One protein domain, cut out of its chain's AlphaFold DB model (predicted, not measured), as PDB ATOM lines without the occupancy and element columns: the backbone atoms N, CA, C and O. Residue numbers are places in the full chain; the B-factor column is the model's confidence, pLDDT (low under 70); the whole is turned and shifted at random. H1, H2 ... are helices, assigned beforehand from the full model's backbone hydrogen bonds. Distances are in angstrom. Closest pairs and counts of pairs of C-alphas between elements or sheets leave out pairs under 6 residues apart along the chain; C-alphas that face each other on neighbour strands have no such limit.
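Overview. This is residues 101 to 162 of the 162 residues of an uncharacterized protein of Zea mays (UniProt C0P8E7). One very long helix, H1, is joined at its far end to a short helix, H2, and the two make the corner of an L. Residues 101 to 132 of H1 stick out as a long arm. The printed part has 62 residues with two named helices, H1 then H2, and no named strand; the class is all helix. It is extended, with a radius of gyration of the C-alphas of 20.2 A and spans of 63 by 25 by 12 A.

Arrangement. H1, residues 101 to 142, touches H2, residues 147 to 161, with its residues 136 to 141 alone. H2 touches H1 with residues 147 to 150 alone. Their closest C-alphas, those of Ala 140 and Tyr 147, are 5.6 A apart. They run opposite ways at a steep tilt of 69.8 degrees, only just short of about perpendicular. In H1 and H2 every O i to N i+4 pair is within hydrogen-bond range.

Along the chain. H1 begins at C-alpha 101 (-22.709, -6.975, 13.619) and measures 60.5 A from first to last C-alpha. H2 measures 21.1 A and ends at C-alpha 161 (0.667, -55.668, 19.513).

Size, cuts and confidence. The C-alphas farthest apart, of Leu 101 and Gly 144, are 63.6 A apart. The link is tight, and the printed part has no cut. Residues 101 to 103 have pLDDT under 70.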
ATOM      1  N   LEU A 101     -23.511  -7.161  12.409       56.03
ATOM      2  CA  LEU A 101     -22.709  -6.975  13.619       56.03
ATOM      3  C   LEU A 101     -22.959  -8.113  14.623       56.03
ATOM      4  O   LEU A 101     -22.024  -8.606  15.248       56.03
ATOM      5  N   ASP A 102     -24.204  -8.592  14.695       59.91
ATOM      6  CA  ASP A 102     -24.626  -9.793  15.424       59.91
ATOM      7  C   ASP A 102     -23.949 -11.070  14.889       59.91
ATOM      8  O   ASP A 102     -23.247 -11.751  15.639       59.91
ATOM      9  N   ALA A 103     -24.036 -11.345  13.584       62.81
ATOM     10  CA  ALA A 103     -23.418 -12.536  12.995       62.81
ATOM     11  C   ALA A 103     -21.884 -12.555  13.153       62.81
ATOM     12  O   ALA A 103     -21.296 -13.602  13.445       62.81
ATOM     13  N   ASN A 104     -21.226 -11.396  13.018       75.56
ATOM     14  CA  ASN A 104     -19.795 -11.261  13.304       75.56
ATOM     15  C   ASN A 104     -19.481 -11.436  14.797       75.56
ATOM     16  O   ASN A 104     -18.484 -12.066  15.133       75.56
ATOM     17  N   SER A 105     -20.336 -10.942  15.695       79.00
ATOM     18  CA  SER A 105     -20.197 -11.099  17.149       79.00
ATOM     19  C   SER A 105     -20.345 -12.555  17.592       79.00
ATOM     20  O   SER A 105     -19.515 -13.052  18.354       79.00
ATOM     21  N   VAL A 106     -21.347 -13.280  17.088       85.94
ATOM     22  CA  VAL A 106     -21.540 -14.710  17.380       85.94
ATOM     23  C   VAL A 106     -20.352 -15.521  16.872       85.94
ATOM     24  O   VAL A 106     -19.809 -16.349  17.605       85.94
ATOM     25  N   ARG A 107     -19.891 -15.244  15.648       88.38
ATOM     26  CA  ARG A 107     -18.734 -15.926  15.060       88.38
ATOM     27  C   ARG A 107     -17.437 -15.602  15.817       88.38
ATOM     28  O   ARG A 107     -16.659 -16.510  16.090       88.38
ATOM     29  N   ALA A 108     -17.244 -14.354  16.248       88.12
ATOM     30  CA  ALA A 108     -16.106 -13.947  17.074       88.12
ATOM     31  C   ALA A 108     -16.124 -14.601  18.465       88.12
ATOM     32  O   ALA A 108     -15.093 -15.074  18.937       88.12
ATOM     33  N   LYS A 109     -17.294 -14.691  19.113       89.94
ATOM     34  CA  LYS A 109     -17.458 -15.386  20.401       89.94
ATOM     35  C   LYS A 109     -17.194 -16.886  20.279       89.94
ATOM     36  O   LYS A 109     -16.550 -17.459  21.156       89.94
ATOM     37  N   LEU A 110     -17.649 -17.513  19.194       92.25
ATOM     38  CA  LEU A 110     -17.378 -18.921  18.909       92.25
ATOM     39  C   LEU A 110     -15.879 -19.173  18.698       92.25
ATOM     40  O   LEU A 110     -15.329 -20.097  19.293       92.25
ATOM     41  N   GLU A 111     -15.206 -18.337  17.904       90.81
ATOM     42  CA  GLU A 111     -13.758 -18.445  17.697       90.81
ATOM     43  C   GLU A 111     -12.974 -18.200  18.991       90.81
ATOM     44  O   GLU A 111     -12.020 -18.924  19.272       90.81
ATOM     45  N   LEU A 112     -13.407 -17.257  19.833       90.88
ATOM     46  CA  LEU A 112     -12.801 -17.031  21.145       90.88
ATOM     47  C   LEU A 112     -12.955 -18.259  22.056       90.88
ATOM     48  O   LEU A 112     -11.982 -18.679  22.678       90.88
ATOM     49  N   ALA A 113     -14.142 -18.870  22.101       91.75
ATOM     50  CA  ALA A 113     -14.382 -20.088  22.874       91.75
ATOM     51  C   ALA A 113     -13.559 -21.275  22.346       91.75
ATOM     52  O   ALA A 113     -12.987 -22.037  23.131       91.75
ATOM     53  N   LYS A 114     -13.443 -21.410  21.019       94.50
ATOM     54  CA  LYS A 114     -12.598 -22.422  20.375       94.50
ATOM     55  C   LYS A 114     -11.129 -22.220  20.743       94.50
ATOM     56  O   LYS A 114     -10.477 -23.179  21.147       94.50
ATOM     57  N   ASN A 115     -10.632 -20.988  20.672       92.00
ATOM     58  CA  ASN A 115      -9.252 -20.658  21.023       92.00
ATOM     59  C   ASN A 115      -8.973 -20.849  22.515       92.00
ATOM     60  O   ASN A 115      -7.947 -21.421  22.864       92.00
ATOM     61  N   ALA A 116      -9.896 -20.467  23.399       93.50
ATOM     62  CA  ALA A 116      -9.759 -20.720  24.832       93.50
ATOM     63  C   ALA A 116      -9.680 -22.225  25.134       93.50
ATOM     64  O   ALA A 116      -8.827 -22.666  25.906       93.50
ATOM     65  N   LYS A 117     -10.528 -23.033  24.484       94.56
ATOM     66  CA  LYS A 117     -10.505 -24.493  24.627       94.56
ATOM     67  C   LYS A 117      -9.228 -25.106  24.051       94.56
ATOM     68  O   LYS A 117      -8.665 -26.016  24.659       94.56
ATOM     69  N   LEU A 118      -8.760 -24.608  22.910       95.06
ATOM     70  CA  LEU A 118      -7.518 -25.047  22.281       95.06
ATOM     71  C   LEU A 118      -6.309 -24.740  23.171       95.06
ATOM     72  O   LEU A 118      -5.522 -25.640  23.446       95.06
ATOM     73  N   GLU A 119      -6.207 -23.522  23.699       92.69
ATOM     74  CA  GLU A 119      -5.118 -23.122  24.595       92.69
ATOM     75  C   GLU A 119      -5.148 -23.888  25.927       92.69
ATOM     76  O   GLU A 119      -4.105 -24.329  26.410       92.69
ATOM     77  N   ALA A 120      -6.332 -24.136  26.495       93.38
ATOM     78  CA  ALA A 120      -6.470 -24.975  27.687       93.38
ATOM     79  C   ALA A 120      -6.031 -26.426  27.422       93.38
ATOM     80  O   ALA A 120      -5.328 -27.030  28.232       93.38
ATOM     81  N   THR A 121      -6.407 -26.979  26.265       94.19
ATOM     82  CA  THR A 121      -6.033 -28.346  25.875       94.19
ATOM     83  C   THR A 121      -4.535 -28.446  25.612       94.19
ATOM     84  O   THR A 121      -3.902 -29.402  26.046       94.19
ATOM     85  N   LYS A 122      -3.949 -27.438  24.962       95.25
ATOM     86  CA  LYS A 122      -2.510 -27.343  24.713       95.25
ATOM     87  C   LYS A 122      -1.712 -27.364  26.014       95.25
ATOM     88  O   LYS A 122      -0.778 -28.152  26.116       95.25
ATOM     89  N   ARG A 123      -2.102 -26.565  27.017       92.50
ATOM     90  CA  ARG A 123      -1.451 -26.585  28.341       92.50
ATOM     91  C   ARG A 123      -1.569 -27.951  29.004       92.50
ATOM     92  O   ARG A 123      -0.565 -28.510  29.417       92.50
ATOM     93  N   LYS A 124      -2.772 -28.531  29.010       92.31
ATOM     94  CA  LYS A 124      -3.006 -29.842  29.627       92.31
ATOM     95  C   LYS A 124      -2.223 -30.970  28.948       92.31
ATOM     96  O   LYS A 124      -1.716 -31.855  29.626       92.31
ATOM     97  N   LEU A 125      -2.099 -30.940  27.621       92.69
ATOM     98  CA  LEU A 125      -1.263 -31.884  26.872       92.69
ATOM     99  C   LEU A 125       0.224 -31.679  27.162       92.69
ATOM    100  O   LEU A 125       0.953 -32.654  27.307       92.69
ATOM    101  N   GLN A 126       0.670 -30.428  27.256       91.12
ATOM    102  CA  GLN A 126       2.058 -30.109  27.568       91.12
ATOM    103  C   GLN A 126       2.447 -30.590  28.973       91.12
ATOM    104  O   GLN A 126       3.487 -31.226  29.132       91.12
ATOM    105  N   GLU A 127       1.596 -30.340  29.968       87.06
ATOM    106  CA  GLU A 127       1.764 -30.839  31.338       87.06
ATOM    107  C   GLU A 127       1.753 -32.375  31.370       87.06
ATOM    108  O   GLU A 127       2.654 -32.994  31.937       87.06
ATOM    109  N   GLY A 128       0.796 -32.998  30.674       89.62
ATOM    110  CA  GLY A 128       0.695 -34.454  30.592       89.62
ATOM    111  C   GLY A 128       1.888 -35.119  29.899       89.62
ATOM    112  O   GLY A 128       2.271 -36.223  30.279       89.62
ATOM    113  N   TYR A 129       2.518 -34.465  28.916       90.62
ATOM    114  CA  TYR A 129       3.724 -34.999  28.274       90.62
ATOM    115  C   TYR A 129       4.887 -35.093  29.263       90.62
ATOM    116  O   TYR A 129       5.571 -36.113  29.315       90.62
ATOM    117  N   GLN A 130       5.085 -34.054  30.077       88.62
ATOM    118  CA  GLN A 130       6.136 -34.049  31.090       88.62
ATOM    119  C   GLN A 130       5.878 -35.099  32.178       88.62
ATOM    120  O   GLN A 130       6.799 -35.804  32.585       88.62
ATOM    121  N   GLU A 131       4.631 -35.233  32.628       88.12
ATOM    122  CA  GLU A 131       4.247 -36.256  33.605       88.12
ATOM    123  C   GLU A 131       4.442 -37.676  33.052       88.12
ATOM    124  O   GLU A 131       4.988 -38.543  33.736       88.12
ATOM    125  N   SER A 132       4.081 -37.893  31.786       87.69
ATOM    126  CA  SER A 132       4.279 -39.163  31.087       87.69
ATOM    127  C   SER A 132       5.762 -39.511  30.921       87.69
ATOM    128  O   SER A 132       6.162 -40.629  31.242       87.69
ATOM    129  N   ASP A 133       6.605 -38.562  30.493       90.12
ATOM    130  CA  ASP A 133       8.059 -38.766  30.374       90.12
ATOM    131  C   ASP A 133       8.677 -39.114  31.735       90.12
ATOM    132  O   ASP A 133       9.434 -40.077  31.853       90.12
ATOM    133  N   ASN A 134       8.275 -38.409  32.796       89.75
ATOM    134  CA  ASN A 134       8.719 -38.706  34.156       89.75
ATOM    135  C   ASN A 134       8.297 -40.113  34.606       89.75
ATOM    136  O   ASN A 134       9.110 -40.844  35.176       89.75
ATOM    137  N   GLY A 135       7.057 -40.519  34.324       90.94
ATOM    138  CA  GLY A 135       6.567 -41.868  34.615       90.94
ATOM    139  C   GLY A 135       7.328 -42.945  33.840       90.94
ATOM    140  O   GLY A 135       7.724 -43.961  34.407       90.94
ATOM    141  N   MET A 136       7.613 -42.695  32.563       90.00
ATOM    142  CA  MET A 136       8.384 -43.589  31.701       90.00
ATOM    143  C   MET A 136       9.832 -43.731  32.191       90.00
ATOM    144  O   MET A 136      10.374 -44.836  32.232       90.00
ATOM    145  N   ARG A 137      10.456 -42.629  32.625       91.75
ATOM    146  CA  ARG A 137      11.792 -42.633  33.242       91.75
ATOM    147  C   ARG A 137      11.810 -43.400  34.554       91.75
ATOM    148  O   ARG A 137      12.733 -44.178  34.781       91.75
ATOM    149  N   ALA A 138      10.799 -43.207  35.396       90.69
ATOM    150  CA  ALA A 138      10.659 -43.942  36.646       90.69
ATOM    151  C   ALA A 138      10.467 -45.447  36.395       90.69
ATOM    152  O   ALA A 138      11.100 -46.257  37.068       90.69
ATOM    153  N   ALA A 139       9.672 -45.827  35.392       92.06
ATOM    154  CA  ALA A 139       9.495 -47.221  34.990       92.06
ATOM    155  C   ALA A 139      10.805 -47.842  34.480       92.06
ATOM    156  O   ALA A 139      11.180 -48.929  34.920       92.06
ATOM    157  N   ALA A 140      11.544 -47.133  33.617       92.75
ATOM    158  CA  ALA A 140      12.861 -47.565  33.151       92.75
ATOM    159  C   ALA A 140      13.828 -47.793  34.328       92.75
ATOM    160  O   ALA A 140      14.450 -48.851  34.429       92.75
ATOM    161  N   ALA A 141      13.880 -46.839  35.267       92.81
ATOM    162  CA  ALA A 141      14.699 -46.937  36.471       92.81
ATOM    163  C   ALA A 141      14.286 -48.113  37.373       92.81
ATOM    164  O   ALA A 141      15.156 -48.829  37.864       92.81
ATOM    165  N   ALA A 142      12.985 -48.358  37.549       93.50
ATOM    166  CA  ALA A 142      12.469 -49.472  38.348       93.50
ATOM    167  C   ALA A 142      12.854 -50.846  37.774       93.50
ATOM    168  O   ALA A 142      13.047 -51.796  38.527       93.50
ATOM    169  N   MET A 143      13.011 -50.947  36.454       91.19
ATOM    170  CA  MET A 143      13.490 -52.166  35.795       91.19
ATOM    171  C   MET A 143      15.019 -52.241  35.702       91.19
ATOM    172  O   MET A 143      15.549 -53.233  35.208       91.19
ATOM    173  N   GLY A 144      15.740 -51.210  36.154       91.94
ATOM    174  CA  GLY A 144      17.196 -51.127  36.024       91.94
ATOM    175  C   GLY A 144      17.672 -50.977  34.575       91.94
ATOM    176  O   GLY A 144      18.821 -51.286  34.270       91.94
ATOM    177  N   ILE A 145      16.798 -50.522  33.674       90.94
ATOM    178  CA  ILE A 145      17.084 -50.385  32.244       90.94
ATOM    179  C   ILE A 145      17.293 -48.902  31.925       90.94
ATOM    180  O   ILE A 145      16.559 -48.031  32.388       90.94
ATOM    181  N   GLY A 146      18.299 -48.594  31.104       91.31
ATOM    182  CA  GLY A 146      18.512 -47.231  30.621       91.31
ATOM    183  C   GLY A 146      17.304 -46.716  29.832       91.31
ATOM    184  O   GLY A 146      16.736 -47.435  29.013       91.31
ATOM    185  N   TYR A 147      16.946 -45.443  30.032       90.31
ATOM    186  CA  TYR A 147      15.816 -44.802  29.348       90.31
ATOM    187  C   TYR A 147      15.770 -45.009  27.816       90.31
ATOM    188  O   TYR A 147      14.708 -45.378  27.316       90.31
ATOM    189  N   PRO A 148      16.875 -44.872  27.047       91.94
ATOM    190  CA  PRO A 148      16.825 -45.116  25.601       91.94
ATOM    191  C   PRO A 148      16.507 -46.576  25.252       91.94
ATOM    192  O   PRO A 148      15.752 -46.834  24.318       91.94
ATOM    193  N   SER A 149      17.025 -47.539  26.019       92.75
ATOM    194  CA  SER A 149      16.736 -48.964  25.825       92.75
ATOM    195  C   SER A 149      15.287 -49.298  26.177       92.75
ATOM    196  O   SER A 149      14.663 -50.111  25.499       92.75
ATOM    197  N   PHE A 150      14.725 -48.637  27.192       93.50
ATOM    198  CA  PHE A 150      13.316 -48.787  27.542       93.50
ATOM    199  C   PHE A 150      12.384 -48.299  26.425       93.50
ATOM    200  O   PHE A 150      11.439 -49.001  26.077       93.50
ATOM    201  N   ILE A 151      12.685 -47.157  25.798       93.56
ATOM    202  CA  ILE A 151      11.896 -46.641  24.668       93.56
ATOM    203  C   ILE A 151      11.878 -47.644  23.507       93.56
ATOM    204  O   ILE A 151      10.814 -47.920  22.957       93.56
ATOM    205  N   VAL A 152      13.026 -48.234  23.157       95.56
ATOM    206  CA  VAL A 152      13.110 -49.250  22.090       95.56
ATOM    207  C   VAL A 152      12.244 -50.470  22.415       95.56
ATOM    208  O   VAL A 152      11.523 -50.953  21.542       95.56
ATOM    209  N   LEU A 153      12.266 -50.940  23.666       94.00
ATOM    210  CA  LEU A 153      11.430 -52.059  24.111       94.00
ATOM    211  C   LEU A 153       9.937 -51.740  24.005       94.00
ATOM    212  O   LEU A 153       9.177 -52.569  23.513       94.00
ATOM    213  N   VAL A 154       9.522 -50.543  24.425       93.75
ATOM    214  CA  VAL A 154       8.122 -50.102  24.344       93.75
ATOM    215  C   VAL A 154       7.668 -49.993  22.888       93.75
ATOM    216  O   VAL A 154       6.608 -50.510  22.545       93.75
ATOM    217  N   VAL A 155       8.471 -49.385  22.010       95.44
ATOM    218  CA  VAL A 155       8.153 -49.276  20.575       95.44
ATOM    219  C   VAL A 155       8.050 -50.657  19.928       95.44
ATOM    220  O   VAL A 155       7.104 -50.911  19.186       95.44
ATOM    221  N   HIS A 156       8.977 -51.563  20.237       96.69
ATOM    222  CA  HIS A 156       8.933 -52.934  19.736       96.69
ATOM    223  C   HIS A 156       7.680 -53.673  20.231       96.69
ATOM    224  O   HIS A 156       6.979 -54.285  19.431       96.69
ATOM    225  N   ALA A 157       7.339 -53.545  21.516       94.81
ATOM    226  CA  ALA A 157       6.136 -54.146  22.087       94.81
ATOM    227  C   ALA A 157       4.846 -53.607  21.448       94.81
ATOM    228  O   ALA A 157       3.958 -54.395  21.135       94.81
ATOM    229  N   LEU A 158       4.749 -52.292  21.204       95.94
ATOM    230  CA  LEU A 158       3.612 -51.704  20.484       95.94
ATOM    231  C   LEU A 158       3.525 -52.221  19.046       95.94
ATOM    232  O   LEU A 158       2.434 -52.513  18.572       95.94
ATOM    233  N   CYS A 159       4.664 -52.351  18.363       95.12
ATOM    234  CA  CYS A 159       4.709 -52.842  16.990       95.12
ATOM    235  C   CYS A 159       4.311 -54.323  16.879       95.12
ATOM    236  O   CYS A 159       3.778 -54.725  15.854       95.12
ATOM    237  N   CYS A 160       4.556 -55.127  17.917       93.75
ATOM    238  CA  CYS A 160       4.109 -56.520  17.982       93.75
ATOM    239  C   CYS A 160       2.643 -56.679  18.420       93.75
ATOM    240  O   CYS A 160       2.090 -57.766  18.272       93.75
ATOM    241  N   ALA A 161       2.040 -55.642  19.008       91.00
ATOM    242  CA  ALA A 161       0.667 -55.668  19.513       91.00
ATOM    243  C   ALA A 161      -0.375 -55.128  18.512       91.00
ATOM    244  O   ALA A 161      -1.572 -55.266  18.769       91.00
ATOM    245  N   ALA A 162       0.071 -54.500  17.420       81.56
ATOM    246  CA  ALA A 162      -0.755 -53.988  16.326       81.56
ATOM    247  C   ALA A 162      -0.806 -54.983  15.159       81.56
ATOM    248  O   ALA A 162      -1.888 -55.080  14.537       81.56
TER     249      ALA A 162